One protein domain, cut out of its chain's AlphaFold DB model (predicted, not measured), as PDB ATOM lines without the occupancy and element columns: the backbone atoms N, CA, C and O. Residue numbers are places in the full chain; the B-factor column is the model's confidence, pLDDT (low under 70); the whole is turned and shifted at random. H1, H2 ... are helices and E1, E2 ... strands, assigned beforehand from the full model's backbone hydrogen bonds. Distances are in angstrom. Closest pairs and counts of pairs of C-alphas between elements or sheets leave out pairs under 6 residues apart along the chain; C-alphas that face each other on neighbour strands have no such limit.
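Overview. This is residues 8 to 170 of the 788 residues of an uncharacterized protein of Flavobacterium sp. 140616W15 (UniProt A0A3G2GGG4). A head of strands bears one long arm: H3 is the arm's main shaft, beside it the chain runs outward through residues 45 to 58, and little H2 sits at the far tip. The head holds a twisted sheet of five strands and the small pair E3 and E5, with H1 at the root of the arm. The printed part has 163 residues with seven named strands and three named helices, in the order E1 E2 E3 H1 H2 H3 E4 E5 E6 E7; the larger sheet runs E1 E2 E7 E6 E4, mixed, and E3 and E5 are antiparallel. The class is mixed, helices and strands. The whole is extended, with a radius of gyration of the C-alphas of 24.7 A and spans of 80 by 37 by 27 A, the arm making the length.

Along the chain. E1 is residues 17 to 19, with C-alpha 17 at (203.559, 323.231, 237.587), and E2 is residues 24 to 27. E3, residues 31 to 37, is 20.0 A long and is followed at once by H1, residues 38 to 44. H2 is residues 59 to 64. H3, residues 67 to 99, spans 48.1 A from C-alpha 67 at (167.109, 270.736, 219.949). E4 is residues 104 to 110, 20.2 A, and E5 is residues 133 to 136. E6, residues 145 to 152, is 23.6 A long; E7, residues 164 to 169, is 17.0 A long and ends at C-alpha 169, (199.716, 332.444, 236.713).

Arrangement. E1, an edge strand, forms a hairpin with E2, N 19 and O 24 being 2.8 A apart. E2 is parallel to E7, with N 25 and O 166 at 2.8 A. E7 and E6 form a hairpin, with N 146 and O 167 at 2.8 A. E6 is antiparallel to the other edge strand, E4, with N 105 and O 151 at 2.9 A. In the second sheet N 33 and O 134 of E3 and E5 are 2.9 A apart, and residues 8 to 9 pair antiparallel with residues 35 to 36 of E3. H1 touches H3 through residues 94 to 98 of H3 alone, at a shallow tilt of 23 degrees, opposite ways; the closest C-alphas, of Ile 40 and Leu 98, are 7.4 A apart. H2 is close to but not clearly touching H3, the closest C-alphas, of Tyr 62 and Arg 70, being 6.8 A apart. In H1, H2 and H3 every O i to N i+4 pair is within hydrogen-bond range.

Size, cuts and confidence. The C-alphas of Asn 66 and Asn 113, the two farthest apart, are 80.5 A apart. The printed part has no cut. The links H1 to H2, E4 to E5 and E6 to E7 are long. The mean pLDDT of the printed part is 87.9, and residue 113 is under 70.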
ATOM      1  N   ILE A   8     191.084 318.552 241.934       90.56
ATOM      2  CA  ILE A   8     192.428 318.357 241.384       90.56
ATOM      3  C   ILE A   8     192.467 318.841 239.928       90.56
ATOM      4  O   ILE A   8     191.433 318.843 239.250       90.56
ATOM      5  N   PRO A   9     193.635 319.243 239.395       91.19
ATOM      6  CA  PRO A   9     193.759 319.517 237.971       91.19
ATOM      7  C   PRO A   9     193.500 318.234 237.178       91.19
ATOM      8  O   PRO A   9     194.094 317.192 237.452       91.19
ATOM      9  N   GLN A  10     192.631 318.312 236.170       89.12
ATOM     10  CA  GLN A  10     192.333 317.166 235.306       89.12
ATOM     11  C   GLN A  10     193.553 316.793 234.451       89.12
ATOM     12  O   GLN A  10     193.814 315.624 234.172       89.12
ATOM     13  N   LYS A  11     194.305 317.808 234.018       87.81
ATOM     14  CA  LYS A  11     195.554 317.664 233.280       87.81
ATOM     15  C   LYS A  11     196.474 318.827 233.626       87.81
ATOM     16  O   LYS A  11     196.025 319.962 233.729       87.81
ATOM     17  N   VAL A  12     197.763 318.532 233.750       89.06
ATOM     18  CA  VAL A  12     198.821 319.543 233.847       89.06
ATOM     19  C   VAL A  12     199.431 319.687 232.458       89.06
ATOM     20  O   VAL A  12     199.979 318.727 231.914       89.06
ATOM     21  N   GLU A  13     199.253 320.849 231.836       88.75
ATOM     22  CA  GLU A  13     199.782 321.117 230.496       88.75
ATOM     23  C   GLU A  13     201.286 321.417 230.525       88.75
ATOM     24  O   GLU A  13     201.873 321.713 231.568       88.75
ATOM     25  N   GLU A  14     201.928 321.358 229.359       85.88
ATOM     26  CA  GLU A  14     203.353 321.646 229.229       85.88
ATOM     27  C   GLU A  14     203.687 323.068 229.722       85.88
ATOM     28  O   GLU A  14     203.094 324.064 229.301       85.88
ATOM     29  N   GLY A  15     204.652 323.163 230.640       83.00
ATOM     30  CA  GLY A  15     205.057 324.419 231.274       83.00
ATOM     31  C   GLY A  15     204.195 324.854 232.464       83.00
ATOM     32  O   GLY A  15     204.538 325.849 233.100       83.00
ATOM     33  N   GLN A  16     203.123 324.131 232.799       91.38
ATOM     34  CA  GLN A  16     202.429 324.291 234.077       91.38
ATOM     35  C   GLN A  16     203.146 323.492 235.170       91.38
ATOM     36  O   GLN A  16     203.780 322.468 234.905       91.38
ATOM     37  N   LYS A  17     203.036 323.949 236.418       90.94
ATOM     38  CA  LYS A  17     203.559 323.231 237.587       90.94
ATOM     39  C   LYS A  17     202.400 322.946 238.520       90.94
ATOM     40  O   LYS A  17     201.689 323.867 238.906       90.94
ATOM     41  N   TYR A  18     202.223 321.688 238.889       91.56
ATOM     42  CA  TYR A  18     201.266 321.302 239.912       91.56
ATOM     43  C   TYR A  18     202.021 320.761 241.117       91.56
ATOM     44  O   TYR A  18     202.787 319.804 240.992       91.56
ATOM     45  N   ASP A  19     201.817 321.390 242.270       84.62
ATOM     46  CA  ASP A  19     202.264 320.862 243.547       84.62
ATOM     47  C   ASP A  19     201.089 320.162 244.248       84.62
ATOM     48  O   ASP A  19     200.252 320.835 244.860       84.62
ATOM     49  N   PRO A  20     201.020 318.816 244.217       81.81
ATOM     50  CA  PRO A  20     199.981 318.076 244.924       81.81
ATOM     51  C   PRO A  20     200.053 318.251 246.448       81.81
ATOM     52  O   PRO A  20     199.106 317.883 247.134       81.81
ATOM     53  N   ARG A  21     201.153 318.793 247.002       70.69
ATOM     54  CA  ARG A  21     201.330 319.003 248.452       70.69
ATOM     55  C   ARG A  21     200.455 320.130 248.987       70.69
ATOM     56  O   ARG A  21     199.917 320.000 250.075       70.69
ATOM     57  N   LEU A  22     200.356 321.225 248.236       75.44
ATOM     58  CA  LEU A  22     199.563 322.407 248.587       75.44
ATOM     59  C   LEU A  22     198.257 322.463 247.790       75.44
ATOM     60  O   LEU A  22     197.528 323.440 247.896       75.44
ATOM     61  N   ASN A  23     198.005 321.443 246.962       88.69
ATOM     62  CA  ASN A  23     197.025 321.484 245.884       88.69
ATOM     63  C   ASN A  23     197.156 322.811 245.116       88.69
ATOM     64  O   ASN A  23     196.268 323.654 245.139       88.69
ATOM     65  N   SER A  24     198.338 323.060 244.547       90.75
ATOM     66  CA  SER A  24     198.674 324.348 243.933       90.75
ATOM     67  C   SER A  24     198.990 324.184 242.458       90.75
ATOM     68  O   SER A  24     199.910 323.451 242.093       90.75
ATOM     69  N   LEU A  25     198.236 324.871 241.607       94.19
ATOM     70  CA  LEU A  25     198.420 324.899 240.166       94.19
ATOM     71  C   LEU A  25     199.003 326.247 239.733       94.19
ATOM     72  O   LEU A  25     198.376 327.299 239.855       94.19
ATOM     73  N   VAL A  26     200.200 326.198 239.161       93.31
ATOM     74  CA  VAL A  26     200.890 327.339 238.562       93.31
ATOM     75  C   VAL A  26     200.771 327.244 237.049       93.31
ATOM     76  O   VAL A  26     201.365 326.373 236.408       93.31
ATOM     77  N   LEU A  27     200.002 328.160 236.475       93.81
ATOM     78  CA  LEU A  27     199.838 328.314 235.040       93.81
ATOM     79  C   LEU A  27     201.015 329.105 234.459       93.81
ATOM     80  O   LEU A  27     201.464 330.095 235.037       93.81
ATOM     81  N   LYS A  28     201.466 328.731 233.258       91.62
ATOM     82  CA  LYS A  28     202.486 329.491 232.515       91.62
ATOM     83  C   LYS A  28     202.024 330.920 232.197       91.62
ATOM     84  O   LYS A  28     202.810 331.859 232.212       91.62
ATOM     85  N   LYS A  29     200.741 331.078 231.879       91.06
ATOM     86  CA  LYS A  29     200.061 332.350 231.617       91.06
ATOM     87  C   LYS A  29     198.595 332.219 232.012       91.06
ATOM     88  O   LYS A  29     198.079 331.104 232.089       91.06
ATOM     89  N   ALA A  30     197.929 333.339 232.228       88.12
ATOM     90  CA  ALA A  30     196.500 333.388 232.452       88.12
ATOM     91  C   ALA A  30     195.731 332.794 231.269       88.12
ATOM     92  O   ALA A  30     196.135 332.885 230.104       88.12
ATOM     93  N   GLY A  31     194.596 332.183 231.582       86.75
ATOM     94  CA  GLY A  31     193.781 331.463 230.621       86.75
ATOM     95  C   GLY A  31     192.911 330.416 231.295       86.75
ATOM     96  O   GLY A  31     192.828 330.341 232.523       86.75
ATOM     97  N   SER A  32     192.246 329.611 230.470       90.31
ATOM     98  CA  SER A  32     191.464 328.486 230.966       90.31
ATOM     99  C   SER A  32     192.357 327.333 231.411       90.31
ATOM    100  O   SER A  32     193.320 327.006 230.726       90.31
ATOM    101  N   PHE A  33     191.967 326.672 232.489       92.00
ATOM    102  CA  PHE A  33     192.510 325.394 232.930       92.00
ATOM    103  C   PHE A  33     191.354 324.452 233.264       92.00
ATOM    104  O   PHE A  33     190.224 324.900 233.497       92.00
ATOM    105  N   THR A  34     191.625 323.149 233.237       92.50
ATOM    106  CA  THR A  34     190.619 322.135 233.536       92.50
ATOM    107  C   THR A  34     190.870 321.462 234.872       92.50
ATOM    108  O   THR A  34     192.002 321.160 235.258       92.50
ATOM    109  N   ILE A  35     189.779 321.223 235.580       91.94
ATOM    110  CA  ILE A  35     189.761 320.583 236.887       91.94
ATOM    111  C   ILE A  35     188.786 319.418 236.878       91.94
ATOM    112  O   ILE A  35     187.903 319.317 236.028       91.94
ATOM    113  N   THR A  36     188.949 318.534 237.846       91.06
ATOM    114  CA  THR A  36     188.023 317.443 238.099       91.06
ATOM    115  C   THR A  36     187.849 317.263 239.599       91.06
ATOM    116  O   THR A  36     188.691 317.681 240.398       91.06
ATOM    117  N   ILE A  37     186.739 316.639 239.974       91.25
ATOM    118  CA  ILE A  37     186.475 316.232 241.349       91.25
ATOM    119  C   ILE A  37     186.899 314.774 241.471       91.25
ATOM    120  O   ILE A  37     186.399 313.915 240.736       91.25
ATOM    121  N   LYS A  38     187.817 314.492 242.394       89.75
ATOM    122  CA  LYS A  38     188.403 313.160 242.577       89.75
ATOM    123  C   LYS A  38     187.332 312.090 242.807       89.75
ATOM    124  O   LYS A  38     187.365 311.032 242.182       89.75
ATOM    125  N   GLU A  39     186.334 312.392 243.631       89.94
ATOM    126  CA  GLU A  39     185.209 311.503 243.927       89.94
ATOM    127  C   GLU A  39     184.401 311.171 242.665       89.94
ATOM    128  O   GLU A  39     183.946 310.039 242.490       89.94
ATOM    129  N   ILE A  40     184.250 312.133 241.750       88.69
ATOM    130  CA  ILE A  40     183.557 311.931 240.475       88.69
ATOM    131  C   ILE A  40     184.399 311.067 239.536       88.69
ATOM    132  O   ILE A  40     183.842 310.197 238.866       88.69
ATOM    133  N   GLU A  41     185.720 311.252 239.477       88.81
ATOM    134  CA  GLU A  41     186.593 310.363 238.696       88.81
ATOM    135  C   GLU A  41     186.529 308.919 239.191       88.81
ATOM    136  O   GLU A  41     186.397 307.986 238.393       88.81
ATOM    137  N   ASP A  42     186.572 308.724 240.507       88.75
ATOM    138  CA  ASP A  42     186.495 307.398 241.110       88.75
ATOM    139  C   ASP A  42     185.119 306.751 240.900       88.75
ATOM    140  O   ASP A  42     185.033 305.537 240.693       88.75
ATOM    141  N   LEU A  43     184.044 307.547 240.847       88.69
ATOM    142  CA  LEU A  43     182.725 307.080 240.416       88.69
ATOM    143  C   LEU A  43     182.694 306.738 238.923       88.69
ATOM    144  O   LEU A  43     182.165 305.689 238.563       88.69
ATOM    145  N   LYS A  44     183.274 307.567 238.042       87.88
ATOM    146  CA  LYS A  44     183.340 307.312 236.589       87.88
ATOM    147  C   LYS A  44     184.022 305.966 236.285       87.88
ATOM    148  O   LYS A  44     183.553 305.258 235.395       87.88
ATOM    149  N   LYS A  45     185.036 305.556 237.063       89.56
ATOM    150  CA  LYS A  45     185.679 304.222 236.965       89.56
ATOM    151  C   LYS A  45     184.743 303.057 237.317       89.56
ATOM    152  O   LYS A  45     184.952 301.944 236.850       89.56
ATOM    153  N   GLN A  46     183.705 303.304 238.116       88.94
ATOM    154  CA  GLN A  46     182.705 302.312 238.535       88.94
ATOM    155  C   GLN A  46     181.490 302.254 237.595       88.94
ATOM    156  O   GLN A  46     180.489 301.612 237.927       88.94
ATOM    157  N   LYS A  47     181.533 302.932 236.437       91.81
ATOM    158  CA  LYS A  47     180.419 302.946 235.485       91.81
ATOM    159  C   LYS A  47     180.080 301.507 235.055       91.81
ATOM    160  O   LYS A  47     180.961 300.800 234.565       91.81
ATOM    161  N   PRO A  48     178.821 301.056 235.218       91.00
ATOM    162  CA  PRO A  48     178.443 299.698 234.850       91.00
ATOM    163  C   PRO A  48     178.578 299.488 233.337       91.00
ATOM    164  O   PRO A  48     178.251 300.370 232.540       91.00
ATOM    165  N   ILE A  49     179.055 298.304 232.950       91.31
ATOM    166  CA  ILE A  49     179.238 297.899 231.553       91.31
ATOM    167  C   ILE A  49     177.941 297.252 231.065       91.31
ATOM    168  O   ILE A  49     177.380 296.401 231.757       91.31
ATOM    169  N   ALA A  50     177.460 297.672 229.894       91.50
ATOM    170  CA  ALA A  50     176.263 297.097 229.290       91.50
ATOM    171  C   ALA A  50     176.504 295.621 228.910       91.50
ATOM    172  O   ALA A  50     177.580 295.308 228.387       91.50
ATOM    173  N   PRO A  51     175.533 294.715 229.143       90.94
ATOM    174  CA  PRO A  51     175.618 293.338 228.666       90.94
ATOM    175  C   PRO A  51     175.811 293.290 227.147       90.94
ATOM    176  O   PRO A  51     175.306 294.145 226.417       90.94
ATOM    177  N   LYS A  52     176.538 292.281 226.658       89.38
ATOM    178  CA  LYS A  52     176.724 292.078 225.217       89.38
ATOM    179  C   LYS A  52     175.370 291.743 224.588       89.38
ATOM    180  O   LYS A  52     174.714 290.807 225.035       89.38
ATOM    181  N   ALA A  53     174.972 292.502 223.569       86.62
ATOM    182  CA  ALA A  53     173.721 292.265 222.860       86.62
ATOM    183  C   ALA A  53     173.691 290.848 222.265       86.62
ATOM    184  O   ALA A  53     174.681 290.394 221.683       86.62
ATOM    185  N   ILE A  54     172.552 290.175 222.414       87.00
ATOM    186  CA  ILE A  54     172.264 288.913 221.735       87.00
ATOM    187  C   ILE A  54     171.679 289.216 220.358       87.00
ATOM    188  O   ILE A  54     170.869 290.130 220.206       87.00
ATOM    189  N   THR A  55     172.092 288.446 219.355       85.25
ATOM    190  CA  THR A  55     171.456 288.458 218.037       85.25
ATOM    191  C   THR A  55     170.082 287.812 218.158       85.25
ATOM    192  O   THR A  55     169.987 286.601 218.354       85.25
ATOM    193  N   GLU A  56     169.023 288.612 218.060       82.81
ATOM    194  CA  GLU A  56     167.658 288.093 218.041       82.81
ATOM    195  C   GLU A  56     167.432 287.275 216.769       82.81
ATOM    196  O   GLU A  56     167.603 287.770 215.655       82.81
ATOM    197  N   LEU A  57     167.059 286.008 216.938       86.88
ATOM    198  CA  LEU A  57     166.696 285.145 215.822       86.88
ATOM    199  C   LEU A  57     165.241 285.393 215.434       86.88
ATOM    200  O   LEU A  57     164.348 285.408 216.286       86.88
ATOM    201  N   SER A  58     164.974 285.510 214.134       86.56
ATOM    202  CA  SER A  58     163.602 285.450 213.635       86.56
ATOM    203  C   SER A  58     162.980 284.080 213.936       86.56
ATOM    204  O   SER A  58     163.672 283.075 214.129       86.56
ATOM    205  N   LYS A  59     161.642 284.000 213.926       84.25
ATOM    206  CA  LYS A  59     160.921 282.726 214.127       84.25
ATOM    207  C   LYS A  59     161.388 281.636 213.157       84.25
ATOM    208  O   LYS A  59     161.458 280.467 213.529       84.25
ATOM    209  N   GLU A  60     161.712 282.012 211.924       84.56
ATOM    210  CA  GLU A  60     162.201 281.092 210.899       84.56
ATOM    211  C   GLU A  60     163.609 280.578 211.208       84.56
ATOM    212  O   GLU A  60     163.879 279.389 211.046       84.56
ATOM    213  N   GLU A  61     164.504 281.439 211.689       84.69
ATOM    214  CA  GLU A  61     165.882 281.079 212.045       84.69
ATOM    215  C   GLU A  61     165.949 280.234 213.319       84.69
ATOM    216  O   GLU A  61     166.670 279.238 213.356       84.69
ATOM    217  N   TYR A  62     165.133 280.553 214.325       87.69
ATOM    218  CA  TYR A  62     165.014 279.749 215.543       87.69
ATOM    219  C   TYR A  62     164.495 278.333 215.243       87.69
ATOM    220  O   TYR A  62     165.008 277.336 215.758       87.69
ATOM    221  N   ASN A  63     163.523 278.213 214.331       86.94
ATOM    222  CA  ASN A  63     162.988 276.916 213.919       86.94
ATOM    223  C   ASN A  63     163.998 276.064 213.128       86.94
ATOM    224  O   ASN A  63     163.880 274.837 213.146       86.94
ATOM    225  N   LYS A  64     165.020 276.670 212.503       89.81
ATOM    226  CA  LYS A  64     166.125 275.954 211.832       89.81
ATOM    227  C   LYS A  64     167.151 275.358 212.811       89.81
ATOM    228  O   LYS A  64     167.932 274.499 212.406       89.81
ATOM    229  N   LEU A  65     167.155 275.765 214.085       87.62
ATOM    230  CA  LEU A  65     168.059 275.215 215.103       87.62
ATOM    231  C   LEU A  65     167.668 273.783 215.504       87.62
ATOM    232  O   LEU A  65     166.484 273.451 215.623       87.62
ATOM    233  N   ASN A  66     168.671 272.948 215.792       88.69
ATOM    234  CA  ASN A  66     168.468 271.639 216.421       88.69
ATOM    235  C   ASN A  66     168.036 271.793 217.902       88.69
ATOM    236  O   ASN A  66     168.092 272.886 218.466       88.69
ATOM    237  N   LYS A  67     167.605 270.699 218.554       86.25
ATOM    238  CA  LYS A  67     167.109 270.736 219.949       86.25
ATOM    239  C   LYS A  67     168.096 271.397 220.925       86.25
ATOM    240  O   LYS A  67     167.680 272.199 221.753       86.25
ATOM    241  N   THR A  68     169.388 271.094 220.801       85.50
ATOM    242  CA  THR A  68     170.451 271.660 221.648       85.50
ATOM    243  C   THR A  68     170.676 273.150 221.377       85.50
ATOM    244  O   THR A  68     170.845 273.921 222.312       85.50
ATOM    245  N   GLY A  69     170.629 273.577 220.114       85.75
ATOM    246  CA  GLY A  69     170.789 274.973 219.709       85.75
ATOM    247  C   GLY A  69     169.646 275.864 220.191       85.75
ATOM    248  O   GLY A  69     169.904 276.976 220.638       85.75
ATOM    249  N   ARG A  70     168.403 275.360 220.175       86.19
ATOM    250  CA  ARG A  70     167.248 276.064 220.762       86.19
ATOM    251  C   ARG A  70     167.403 276.230 222.272       86.19
ATOM    252  O   ARG A  70     167.247 277.335 222.770       86.19
ATOM    253  N   TRP A  71     167.790 275.159 222.972       87.06
ATOM    254  CA  TRP A  71     168.030 275.206 224.416       87.06
ATOM    255  C   TRP A  71     169.148 276.194 224.788       87.06
ATOM    256  O   TRP A  71     168.950 277.014 225.677       87.06
ATOM    257  N   ASN A  72     170.280 276.176 224.071       88.38
ATOM    258  CA  ASN A  72     171.370 277.136 224.285       88.38
ATOM    259  C   ASN A  72     170.903 278.584 224.061       88.38
ATOM    260  O   ASN A  72     171.166 279.437 224.898       88.38
ATOM    261  N   TYR A  73     170.165 278.853 222.975       88.62
ATOM    262  CA  TYR A  73     169.628 280.188 222.697       88.62
ATOM    263  C   TYR A  73     168.656 280.663 223.784       88.62
ATOM    264  O   TYR A  73     168.766 281.795 224.247       88.62
ATOM    265  N   ASP A  74     167.736 279.807 224.237       88.31
ATOM    266  CA  ASP A  74     166.773 280.161 225.287       88.31
ATOM    267  C   ASP A  74     167.476 280.452 226.627       88.31
ATOM    268  O   ASP A  74     167.102 281.392 227.334       88.31
ATOM    269  N   VAL A  75     168.522 279.684 226.963       88.25
ATOM    270  CA  VAL A  75     169.369 279.910 228.148       88.25
ATOM    271  C   VAL A  75     170.142 281.223 228.029       88.25
ATOM    272  O   VAL A  75     170.135 282.012 228.975       88.25
ATOM    273  N   ASP A  76     170.750 281.494 226.873       89.31
ATOM    274  CA  ASP A  76     171.491 282.730 226.619       89.31
ATOM    275  C   ASP A  76     170.566 283.955 226.704       89.31
ATOM    276  O   ASP A  76     170.895 284.935 227.376       89.31
ATOM    277  N   VAL A  77     169.368 283.893 226.109       89.81
ATOM    278  CA  VAL A  77     168.344 284.950 226.200       89.81
ATOM    279  C   VAL A  77     167.880 285.154 227.644       89.81
ATOM    280  O   VAL A  77     167.742 286.294 228.098       89.81
ATOM    281  N   HIS A  78     167.660 284.075 228.400       89.44
ATOM    282  CA  HIS A  78     167.284 284.165 229.811       89.44
ATOM    283  C   HIS A  78     168.384 284.831 230.654       89.44
ATOM    284  O   HIS A  78     168.098 285.746 231.432       89.44
ATOM    285  N   GLN A  79     169.641 284.427 230.460       89.94
ATOM    286  CA  GLN A  79     170.797 284.991 231.153       89.94
ATOM    287  C   GLN A  79     171.016 286.467 230.782       89.94
ATOM    288  O   GLN A  79     171.203 287.300 231.671       89.94
ATOM    289  N   TYR A  80     170.886 286.827 229.500       91.12
ATOM    290  CA  TYR A  80     170.941 288.214 229.037       91.12
ATOM    291  C   TYR A  80     169.883 289.092 229.712       91.12
ATOM    292  O   TYR A  80     170.210 290.172 230.200       91.12
ATOM    293  N   ASN A  81     168.637 288.625 229.834       91.25
ATOM    294  CA  ASN A  81     167.579 289.369 230.525       91.25
ATOM    295  C   ASN A  81     167.889 289.601 232.016       91.25
ATOM    296  O   ASN A  81     167.640 290.692 232.543       91.25
ATOM    297  N   ILE A  82     168.474 288.610 232.700       91.50
ATOM    298  CA  ILE A  82     168.953 288.760 234.084       91.50
ATOM    299  C   ILE A  82     170.062 289.819 234.157       91.50
ATOM    300  O   ILE A  82     170.045 290.677 235.047       91.50
ATOM    301  N   ASP A  83     171.014 289.780 233.229       92.00
ATOM    302  CA  ASP A  83     172.150 290.699 233.208       92.00
ATOM    303  C   ASP A  83     171.731 292.131 232.848       92.00
ATOM    304  O   ASP A  83     172.226 293.078 233.464       92.00
ATOM    305  N   VAL A  84     170.754 292.310 231.954       93.12
ATOM    306  CA  VAL A  84     170.124 293.609 231.659       93.12
ATOM    307  C   VAL A  84     169.443 294.179 232.901       93.12
ATOM    308  O   VAL A  84     169.632 295.358 233.215       93.12
ATOM    309  N   LYS A  85     168.710 293.359 233.667       93.19
ATOM    310  CA  LYS A  85     168.080 293.809 234.917       93.19
ATOM    311  C   LYS A  85     169.128 294.271 235.934       93.19
ATOM    312  O   LYS A  85     169.045 295.403 236.414       93.19
ATOM    313  N   LYS A  86     170.166 293.463 236.185       92.88
ATOM    314  CA  LYS A  86     171.281 293.824 237.085       92.88
ATOM    315  C   LYS A  86     172.018 295.081 236.618       92.88
ATOM    316  O   LYS A  86     172.406 295.913 237.438       92.88
ATOM    317  N   TYR A  87     172.229 295.226 235.309       93.62
ATOM    318  CA  TYR A  87     172.821 296.422 234.718       93.62
ATOM    319  C   TYR A  87     171.960 297.657 234.987       93.62
ATOM    320  O   TYR A  87     172.490 298.666 235.446       93.62
ATOM    321  N   SER A  88     170.644 297.574 234.771       92.25
ATOM    322  CA  SER A  88     169.724 298.699 234.970       92.25
ATOM    323  C   SER A  88     169.686 299.182 236.427       92.25
ATOM    324  O   SER A  88     169.725 300.387 236.679       92.25
ATOM    325  N   GLU A  89     169.712 298.258 237.394       93.31
ATOM    326  CA  GLU A  89     169.780 298.566 238.829       93.31
ATOM    327  C   GLU A  89     171.108 299.248 239.189       93.31
ATOM    328  O   GLU A  89     171.119 300.291 239.850       93.31
ATOM    329  N   LYS A  90     172.235 298.718 238.691       93.12
ATOM    330  CA  LYS A  90     173.559 299.336 238.878       93.12
ATOM    331  C   LYS A  90     173.644 300.717 238.228       93.12
ATOM    332  O   LYS A  90     174.228 301.626 238.815       93.12
ATOM    333  N   LEU A  91     173.065 300.889 237.039       93.31
ATOM    334  CA  LEU A  91     173.037 302.161 236.318       93.31
ATOM    335  C   LEU A  91     172.196 303.200 237.064       93.31
ATOM    336  O   LEU A  91     172.609 304.353 237.169       93.31
ATOM    337  N   LYS A  92     171.059 302.793 237.640       93.06
ATOM    338  CA  LYS A  92     170.234 303.658 238.488       93.06
ATOM    339  C   LYS A  92     171.020 304.155 239.704       93.06
ATOM    340  O   LYS A  92     171.088 305.363 239.914       93.06
ATOM    341  N   LEU A  93     171.682 303.256 240.439       91.38
ATOM    342  CA  LEU A  93     172.498 303.623 241.603       91.38
ATOM    343  C   LEU A  93     173.685 304.524 241.223       91.38
ATOM    344  O   LEU A  93     174.009 305.467 241.942       91.38
ATOM    345  N   TYR A  94     174.334 304.253 240.088       92.25
ATOM    346  CA  TYR A  94     175.395 305.101 239.540       92.25
ATOM    347  C   TYR A  94     174.890 306.526 239.254       92.25
ATOM    348  O   TYR A  94     175.501 307.496 239.702       92.25
ATOM    349  N   ASN A  95     173.738 306.656 238.589       91.12
ATOM    350  CA  ASN A  95     173.127 307.952 238.288       91.12
ATOM    351  C   ASN A  95     172.680 308.694 239.560       91.12
ATOM    352  O   ASN A  95     172.863 309.902 239.657       91.12
ATOM    353  N   GLU A  96     172.137 307.990 240.560       90.88
ATOM    354  CA  GLU A  96     171.793 308.577 241.865       90.88
ATOM    355  C   GLU A  96     173.027 309.099 242.612       90.88
ATOM    356  O   GLU A  96     172.963 310.150 243.245       90.88
ATOM    357  N   ARG A  97     174.170 308.405 242.518       89.38
ATOM    358  CA  ARG A  97     175.439 308.882 243.087       89.38
ATOM    359  C   ARG A  97     175.973 310.116 242.362       89.38
ATOM    360  O   ARG A  97     176.499 310.992 243.033       89.38
ATOM    361  N   LEU A  98     175.819 310.200 241.038       87.00
ATOM    362  CA  LEU A  98     176.208 311.387 240.265       87.00
ATOM    363  C   LEU A  98     175.344 312.610 240.589       87.00
ATOM    364  O   LEU A  98     175.886 313.698 240.748       87.00
ATOM    365  N   LYS A  99     174.029 312.429 240.767       88.56
ATOM    366  CA  LYS A  99     173.110 313.520 241.145       88.56
ATOM    367  C   LYS A  99     173.480 314.211 242.457       88.56
ATOM    368  O   LYS A  99     173.081 315.346 242.682       88.56
ATOM    369  N   LYS A 100     174.252 313.555 243.332       86.94
ATOM    370  CA  LYS A 100     174.718 314.162 244.586       86.94
ATOM    371  C   LYS A 100     175.626 315.370 244.377       86.94
ATOM    372  O   LYS A 100     175.834 316.074 245.343       86.94
ATOM    373  N   PHE A 101     176.170 315.588 243.180       89.38
ATOM    374  CA  PHE A 101     177.052 316.720 242.882       89.38
ATOM    375  C   PHE A 101     176.324 317.882 242.178       89.38
ATOM    376  O   PHE A 101     176.971 318.854 241.788       89.38
ATOM    377  N   ASP A 102     174.998 317.807 242.010       89.38
ATOM    378  CA  ASP A 102     174.194 318.873 241.390       89.38
ATOM    379  C   ASP A 102     174.026 320.098 242.319       89.38
ATOM    380  O   ASP A 102     173.719 321.196 241.852       89.38
ATOM    381  N   ASP A 103     174.250 319.933 243.627       90.19
ATOM    382  CA  ASP A 103     174.094 320.958 244.671       90.19
ATOM    383  C   ASP A 103     175.404 321.674 245.049       90.19
ATOM    384  O   ASP A 103     175.409 322.504 245.960       90.19
ATOM    385  N   LEU A 104     176.511 321.369 244.364       91.62
ATOM    386  CA  LEU A 104     177.814 321.937 244.690       91.62
ATOM    387  C   LEU A 104     177.831 323.456 244.530       91.62
ATOM    388  O   LEU A 104     177.539 323.989 243.455       91.62
ATOM    389  N   ASN A 105     178.258 324.134 245.589       92.00
ATOM    390  CA  ASN A 105     178.639 325.536 245.571       92.00
ATOM    391  C   ASN A 105     180.135 325.666 245.289       92.00
ATOM    392  O   ASN A 105     180.914 324.777 245.626       92.00
ATOM    393  N   TRP A 106     180.526 326.792 244.692       91.88
ATOM    394  CA  TRP A 106     181.906 327.073 244.305       91.88
ATOM    395  C   TRP A 106     182.337 328.444 244.795       91.88
ATOM    396  O   TRP A 106     181.562 329.398 244.742       91.88
ATOM    397  N   THR A 107     183.597 328.563 245.200       90.31
ATOM    398  CA  THR A 107     184.236 329.849 245.481       90.31
ATOM    399  C   THR A 107     185.417 330.076 244.548       90.31
ATOM    400  O   THR A 107     186.088 329.140 244.120       90.31
ATOM    401  N   TRP A 108     185.661 331.343 244.239       88.06
ATOM    402  CA  TRP A 108     186.836 331.805 243.515       88.06
ATOM    403  C   TRP A 108     187.173 333.186 244.041       88.06
ATOM    404  O   TRP A 108     186.460 334.151 243.746       88.06
ATOM    405  N   GLN A 109     188.217 333.263 244.861       85.81
ATOM    406  CA  GLN A 109     188.602 334.493 245.545       85.81
ATOM    407  C   GLN A 109     190.116 334.657 245.602       85.81
ATOM    408  O   GLN A 109     190.856 333.680 245.643       85.81
ATOM    409  N   LEU A 110     190.576 335.903 245.622       84.25
ATOM    410  CA  LEU A 110     191.981 336.225 245.850       84.25
ATOM    411  C   LEU A 110     192.365 335.959 247.307       84.25
ATOM    412  O   LEU A 110     191.633 336.346 248.213       84.25
ATOM    413  N   VAL A 111     193.521 335.333 247.516       81.75
ATOM    414  CA  VAL A 111     193.977 334.904 248.847       81.75
ATOM    415  C   VAL A 111     194.606 336.045 249.646       81.75
ATOM    416  O   VAL A 111     194.495 336.055 250.865       81.75
ATOM    417  N   TYR A 112     195.215 337.043 248.995       77.50
ATOM    418  CA  TYR A 112     195.979 338.106 249.668       77.50
ATOM    419  C   TYR A 112     196.916 337.525 250.745       77.50
ATOM    420  O   TYR A 112     197.882 336.873 250.376       77.50
ATOM    421  N   ASN A 113     196.609 337.679 252.041       69.50
ATOM    422  CA  ASN A 113     197.419 337.169 253.160       69.50
ATOM    423  C   ASN A 113     196.855 335.898 253.829       69.50
ATOM    424  O   ASN A 113     197.404 335.444 254.832       69.50
ATOM    425  N   GLY A 114     195.780 335.313 253.297       73.44
ATOM    426  CA  GLY A 114     195.234 334.038 253.762       73.44
ATOM    427  C   GLY A 114     193.755 333.841 253.430       73.44
ATOM    428  O   GLY A 114     193.029 334.780 253.107       73.44
ATOM    429  N   VAL A 115     193.299 332.595 253.549       81.25
ATOM    430  CA  VAL A 115     191.888 332.220 253.405       81.25
ATOM    431  C   VAL A 115     191.276 332.054 254.796       81.25
ATOM    432  O   VAL A 115     191.777 331.276 255.599       81.25
ATOM    433  N   ASP A 116     190.191 332.777 255.084       82.62
ATOM    434  CA  ASP A 116     189.383 332.572 256.295       82.62
ATOM    435  C   ASP A 116     188.166 331.704 255.936       82.62
ATOM    436  O   ASP A 116     187.272 332.198 255.238       82.62
ATOM    437  N   PRO A 117     188.094 330.441 256.404       83.38
ATOM    438  CA  PRO A 117     186.998 329.531 256.076       83.38
ATOM    439  C   PRO A 117     185.616 330.097 256.419       83.38
ATOM    440  O   PRO A 117     184.640 329.816 255.728       83.38
ATOM    441  N   ASN A 118     185.524 330.952 257.444       84.69
ATOM    442  CA  ASN A 118     184.256 331.539 257.880       84.69
ATOM    443  C   ASN A 118     183.768 332.676 256.972       84.69
ATOM    444  O   ASN A 118     182.615 333.091 257.085       84.69
ATOM    445  N   LYS A 119     184.632 333.197 256.094       85.06
ATOM    446  CA  LYS A 119     184.315 334.281 255.150       85.06
ATOM    447  C   LYS A 119     184.156 333.797 253.713       85.06
ATOM    448  O   LYS A 119     183.804 334.594 252.846       85.06
ATOM    449  N   ILE A 120     184.400 332.512 253.451       86.56
ATOM    450  CA  ILE A 120     184.188 331.932 252.128       86.56
ATOM    451  C   ILE A 120     182.690 331.927 251.827       86.56
ATOM    452  O   ILE A 120     181.884 331.370 252.571       86.56
ATOM    453  N   THR A 121     182.327 332.530 250.699       85.06
ATOM    454  CA  THR A 121     180.957 332.553 250.180       85.06
ATOM    455  C   THR A 121     180.914 331.984 248.760       85.06
ATOM    456  O   THR A 121     181.945 331.977 248.068       85.06
ATOM    457  N   PRO A 122     179.750 331.472 248.309       85.75
ATOM    458  CA  PRO A 122     179.566 331.070 246.922       85.75
ATOM    459  C   PRO A 122     179.820 332.254 245.990       85.75
ATOM    460  O   PRO A 122     179.255 333.335 246.165       85.75
ATOM    461  N   ASN A 123     180.664 332.057 244.986       82.38
ATOM    462  CA  ASN A 123     180.914 333.072 243.980       82.38
ATOM    463  C   ASN A 123     179.741 333.093 242.987       82.38
ATOM    464  O   ASN A 123     179.448 332.096 242.328       82.38
ATOM    465  N   VAL A 124     179.099 334.257 242.863       78.44
ATOM    466  CA  VAL A 124     177.900 334.495 242.039       78.44
ATOM    467  C   VAL A 124     178.073 334.160 240.552       78.44
ATOM    468  O   VAL A 124     177.083 333.943 239.856       78.44
ATOM    469  N   ALA A 125     179.310 334.110 240.051       75.81
ATOM    470  CA  ALA A 125     179.600 333.755 238.666       75.81
ATOM    471  C   ALA A 125     179.445 332.248 238.388       75.81
ATOM    472  O   ALA A 125     179.260 331.858 237.233       75.81
ATOM    473  N   PHE A 126     179.500 331.397 239.418       83.12
ATOM    474  CA  PHE A 126     179.300 329.958 239.273       83.12
ATOM    475  C   PHE A 126     177.845 329.581 239.545       83.12
ATOM    476  O   PHE A 126     177.272 329.894 240.586       83.12
ATOM    477  N   LYS A 127     177.246 328.843 238.608       87.19
ATOM    478  CA  LYS A 127     175.987 328.128 238.864       87.19
ATOM    479  C   LYS A 127     176.247 326.947 239.806       87.19
ATOM    480  O   LYS A 127     177.367 326.447 239.842       87.19
ATOM    481  N   LYS A 128     175.229 326.459 240.520       89.25
ATOM    482  CA  LYS A 128     175.357 325.198 241.270       89.25
ATOM    483  C   LYS A 128     175.677 324.029 240.327       89.25
ATOM    484  O   LYS A 128     175.251 324.044 239.168       89.25
ATOM    485  N   GLY A 129     176.419 323.042 240.824       89.19
ATOM    486  CA  GLY A 129     176.782 321.831 240.086       89.19
ATOM    487  C   GLY A 129     178.259 321.759 239.693       89.19
ATOM    488  O   GLY A 129     179.106 322.442 240.261       89.19
ATOM    489  N   ILE A 130     178.594 320.900 238.731       88.38
ATOM    490  CA  ILE A 130     179.984 320.600 238.353       88.38
ATOM    491  C   ILE A 130     180.511 321.624 237.339       88.38
ATOM    492  O   ILE A 130     179.905 321.825 236.286       88.38
ATOM    493  N   HIS A 131     181.694 322.185 237.606       87.81
ATOM    494  CA  HIS A 131     182.446 323.005 236.650       87.81
ATOM    495  C   HIS A 131     183.783 322.345 236.330       87.81
ATOM    496  O   HIS A 131     184.599 322.131 237.217       87.81
ATOM    497  N   GLU A 132     184.023 322.033 235.056       85.38
ATOM    498  CA  GLU A 132     185.268 321.372 234.621       85.38
ATOM    499  C   GLU A 132     186.304 322.364 234.072       85.38
ATOM    500  O   GLU A 132     187.481 322.029 233.964       85.38
ATOM    501  N   ARG A 133     185.895 323.589 233.715       89.88
ATOM    502  CA  ARG A 133     186.760 324.589 233.075       89.88
ATOM    503  C   ARG A 133     186.621 325.948 233.747       89.88
ATOM    504  O   ARG A 133     185.542 326.530 233.751       89.88
ATOM    505  N   ILE A 134     187.735 326.470 234.246       89.19
ATOM    506  CA  ILE A 134     187.806 327.747 234.968       89.19
ATOM    507  C   ILE A 134     188.851 328.631 234.292       89.19
ATOM    508  O   ILE A 134     189.806 328.126 233.708       89.19
ATOM    509  N   SER A 135     188.657 329.953 234.315       87.56
ATOM    510  CA  SER A 135     189.580 330.910 233.700       87.56
ATOM    511  C   SER A 135     190.290 331.754 234.749       87.56
ATOM    512  O   SER A 135     189.648 332.487 235.496       87.56
ATOM    513  N   PHE A 136     191.621 331.715 234.745       87.81
ATOM    514  CA  PHE A 136     192.440 332.632 235.530       87.81
ATOM    515  C   PHE A 136     192.582 333.974 234.786       87.81
ATOM    516  O   PHE A 136     192.876 333.964 233.586       87.81
ATOM    517  N   PRO A 137     192.356 335.131 235.434       84.31
ATOM    518  CA  PRO A 137     192.358 336.426 234.757       84.31
ATOM    519  C   PRO A 137     193.779 336.955 234.513       84.31
ATOM    520  O   PRO A 137     194.656 336.874 235.369       84.31
ATOM    521  N   LYS A 138     193.987 337.591 233.351       84.31
ATOM    522  CA  LYS A 138     195.293 338.139 232.940       84.31
ATOM    523  C   LYS A 138     195.834 339.231 233.868       84.31
ATOM    524  O   LYS A 138     197.036 339.343 234.063       84.31
ATOM    525  N   LEU A 139     194.946 340.022 234.461       83.19
ATOM    526  CA  LEU A 139     195.293 341.126 235.359       83.19
ATOM    527  C   LEU A 139     196.053 340.672 236.622       83.19
ATOM    528  O   LEU A 139     196.813 341.453 237.191       83.19
ATOM    529  N   LEU A 140     195.876 339.409 237.024       86.19
ATOM    530  CA  LEU A 140     196.506 338.812 238.203       86.19
ATOM    531  C   LEU A 140     197.803 338.045 237.883       86.19
ATOM    532  O   LEU A 140     198.390 337.448 238.785       86.19
ATOM    533  N   GLU A 141     198.261 338.045 236.624       90.12
ATOM    534  CA  GLU A 141     199.550 337.445 236.254       90.12
ATOM    535  C   GLU A 141     200.714 338.109 237.006       90.12
ATOM    536  O   GLU A 141     200.780 339.339 237.124       90.12
ATOM    537  N   GLY A 142     201.659 337.281 237.449       85.81
ATOM    538  CA  GLY A 142     202.896 337.673 238.122       85.81
ATOM    539  C   GLY A 142     203.015 337.081 239.521       85.81
ATOM    540  O   GLY A 142     204.060 336.519 239.858       85.81
ATOM    541  N   GLY A 143     201.952 337.186 240.313       81.62
ATOM    542  CA  GLY A 143     201.949 336.766 241.715       81.62
ATOM    543  C   GLY A 143     200.563 336.661 242.348       81.62
ATOM    544  O   GLY A 143     200.464 336.414 243.541       81.62
ATOM    545  N   GLY A 144     199.482 336.832 241.581       86.81
ATOM    546  CA  GLY A 144     198.133 336.702 242.120       86.81
ATOM    547  C   GLY A 144     197.797 335.249 242.414       86.81
ATOM    548  O   GLY A 144     197.883 334.402 241.526       86.81
ATOM    549  N   ILE A 145     197.373 334.981 243.646       89.31
ATOM    550  CA  ILE A 145     196.959 333.652 244.095       89.31
ATOM    551  C   ILE A 145     195.450 333.671 244.335       89.31
ATOM    552  O   ILE A 145     194.942 334.487 245.109       89.31
ATOM    553  N   ALA A 146     194.736 332.772 243.663       90.06
ATOM    554  CA  ALA A 146     193.313 332.539 243.855       90.06
ATOM    555  C   ALA A 146     193.074 331.215 244.591       90.06
ATOM    556  O   ALA A 146     193.745 330.222 244.319       90.06
ATOM    557  N   TRP A 147     192.102 331.203 245.497       91.38
ATOM    558  CA  TRP A 147     191.571 330.007 246.138       91.38
ATOM    559  C   TRP A 147     190.318 329.543 245.409       91.38
ATOM    560  O   TRP A 147     189.380 330.323 245.219       91.38
ATOM    561  N   LEU A 148     190.321 328.272 245.018       92.81
ATOM    562  CA  LEU A 148     189.215 327.581 244.375       92.81
ATOM    563  C   LEU A 148     188.776 326.412 245.251       92.81
ATOM    564  O   LEU A 148     189.566 325.512 245.508       92.81
ATOM    565  N   GLU A 149     187.515 326.381 245.658       93.25
ATOM    566  CA  GLU A 149     186.966 325.304 246.487       93.25
ATOM    567  C   GLU A 149     185.512 325.024 246.108       93.25
ATOM    568  O   GLU A 149     184.780 325.946 245.737       93.25
ATOM    569  N   ALA A 150     185.112 323.754 246.202       92.88
ATOM    570  CA  ALA A 150     183.752 323.290 245.972       92.88
ATOM    571  C   ALA A 150     183.256 322.515 247.191       92.88
ATOM    572  O   ALA A 150     184.008 321.739 247.778       92.88
ATOM    573  N   TRP A 151     181.996 322.714 247.565       92.44
ATOM    574  CA  TRP A 151     181.394 322.060 248.727       92.44
ATOM    575  C   TRP A 151     179.885 321.884 248.546       92.44
ATOM    576  O   TRP A 151     179.244 322.630 247.800       92.44
ATOM    577  N   HIS A 152     179.305 320.902 249.234       90.69
ATOM    578  CA  HIS A 152     177.851 320.727 249.286       90.69
ATOM    579  C   HIS A 152     177.206 321.792 250.174       90.69
ATOM    580  O   HIS A 152     177.793 322.200 251.167       90.69
ATOM    581  N   GLU A 153     175.979 322.210 249.871       82.62
ATOM    582  CA  GLU A 153     175.273 323.282 250.598       82.62
ATOM    583  C   GLU A 153     175.057 323.001 252.095       82.62
ATOM    584  O   GLU A 153     175.083 323.922 252.908       82.62
ATOM    585  N   GLU A 154     174.885 321.731 252.464       83.88
ATOM    586  CA  GLU A 154     174.783 321.293 253.865       83.88
ATOM    587  C   GLU A 154     176.134 321.332 254.602       83.88
ATOM    588  O   GLU A 154     176.177 321.299 255.834       83.88
ATOM    589  N   GLU A 155     177.240 321.381 253.859       84.25
ATOM    590  CA  GLU A 155     178.597 321.454 254.389       84.25
ATOM    591  C   GLU A 155     179.113 322.900 254.366       84.25
ATOM    592  O   GLU A 155     178.596 323.777 253.674       84.25
ATOM    593  N   LYS A 156     180.150 323.172 255.158       85.50
ATOM    594  CA  LYS A 156     180.858 324.457 255.124       85.50
ATOM    595  C   LYS A 156     182.168 324.300 254.356       85.50
ATOM    596  O   LYS A 156     182.803 323.250 254.502       85.50
ATOM    597  N   PRO A 157     182.600 325.329 253.606       88.94
ATOM    598  CA  PRO A 157     183.925 325.328 253.008       88.94
ATOM    599  C   PRO A 157     184.987 325.236 254.111       88.94
ATOM    600  O   PRO A 157     184.821 325.762 255.215       88.94
ATOM    601  N   LYS A 158     186.068 324.520 253.821       87.44
ATOM    602  CA  LYS A 158     187.163 324.229 254.744       87.44
ATOM    603  C   LYS A 158     188.286 325.253 254.630       87.44
ATOM    604  O   LYS A 158     188.964 325.478 255.625       87.44
ATOM    605  N   GLY A 159     188.486 325.869 253.461       85.31
ATOM    606  CA  GLY A 159     189.511 326.897 253.249       85.31
ATOM    607  C   GLY A 159     190.952 326.404 253.402       85.31
ATOM    608  O   GLY A 159     191.850 327.216 253.606       85.31
ATOM    609  N   ILE A 160     191.169 325.089 253.323       81.69
ATOM    610  CA  ILE A 160     192.474 324.434 253.455       81.69
ATOM    611  C   ILE A 160     192.637 323.353 252.382       81.69
ATOM    612  O   ILE A 160     191.660 322.765 251.903       81.69
ATOM    613  N   ALA A 161     193.879 323.072 251.992       80.12
ATOM    614  CA  ALA A 161     194.175 321.933 251.128       80.12
ATOM    615  C   ALA A 161     193.961 320.622 251.919       80.12
ATOM    616  O   ALA A 161     194.249 320.594 253.116       80.12
ATOM    617  N   PRO A 162     193.486 319.523 251.301       78.06
ATOM    618  CA  PRO A 162     193.243 319.327 249.868       78.06
ATOM    619  C   PRO A 162     191.813 319.652 249.383       78.06
ATOM    620  O   PRO A 162     191.494 319.342 248.236       78.06
ATOM    621  N   PHE A 163     190.941 320.229 250.217       86.00
ATOM    622  CA  PHE A 163     189.535 320.491 249.856       86.00
ATOM    623  C   PHE A 163     189.389 321.585 248.790       86.00
ATOM    624  O   PHE A 163     188.566 321.474 247.883       86.00
ATOM    625  N   GLY A 164     190.243 322.607 248.853       89.62
ATOM    626  CA  GLY A 164     190.420 323.577 247.776       89.62
ATOM    627  C   GLY A 164     191.811 323.527 247.151       89.62
ATOM    628  O   GLY A 164     192.682 322.757 247.566       89.62
ATOM    629  N   MET A 165     191.993 324.345 246.118       91.88
ATOM    630  CA  MET A 165     193.179 324.427 245.278       91.88
ATOM    631  C   MET A 165     193.629 325.888 245.147       91.88
ATOM    632  O   MET A 165     192.824 326.768 244.828       91.88
ATOM    633  N   TYR A 166     194.924 326.142 245.333       92.31
ATOM    634  CA  TYR A 166     195.542 327.413 244.966       92.31
ATOM    635  C   TYR A 166     195.797 327.447 243.461       92.31
ATOM    636  O   TYR A 166     196.339 326.501 242.892       92.31
ATOM    637  N   VAL A 167     195.448 328.547 242.803       92.62
ATOM    638  CA  VAL A 167     195.718 328.755 241.379       92.62
ATOM    639  C   VAL A 167     196.418 330.089 241.189       92.62
ATOM    640  O   VAL A 167     195.970 331.106 241.713       92.62
ATOM    641  N   GLN A 168     197.502 330.094 240.420       92.81
ATOM    642  CA  GLN A 168     198.241 331.305 240.065       92.81
ATOM    643  C   GLN A 168     198.747 331.235 238.623       92.81
ATOM    644  O   GLN A 168     198.840 330.152 238.046       92.81
ATOM    645  N   ALA A 169     199.116 332.378 238.045       91.38
ATOM    646  CA  ALA A 169     199.716 332.444 236.713       91.38
ATOM    647  C   ALA A 169     201.006 333.275 236.713       91.38
ATOM    648  O   ALA A 169     201.015 334.404 237.203       91.38
ATOM    649  N   GLU A 170     202.079 332.735 236.127       88.38
ATOM    650  CA  GLU A 170     203.374 333.426 236.018       88.38
ATOM    651  C   GLU A 170     203.284 334.602 235.028       88.38
ATOM    652  O   GLU A 170     203.545 335.746 235.397       88.38
TER     653      GLU A 170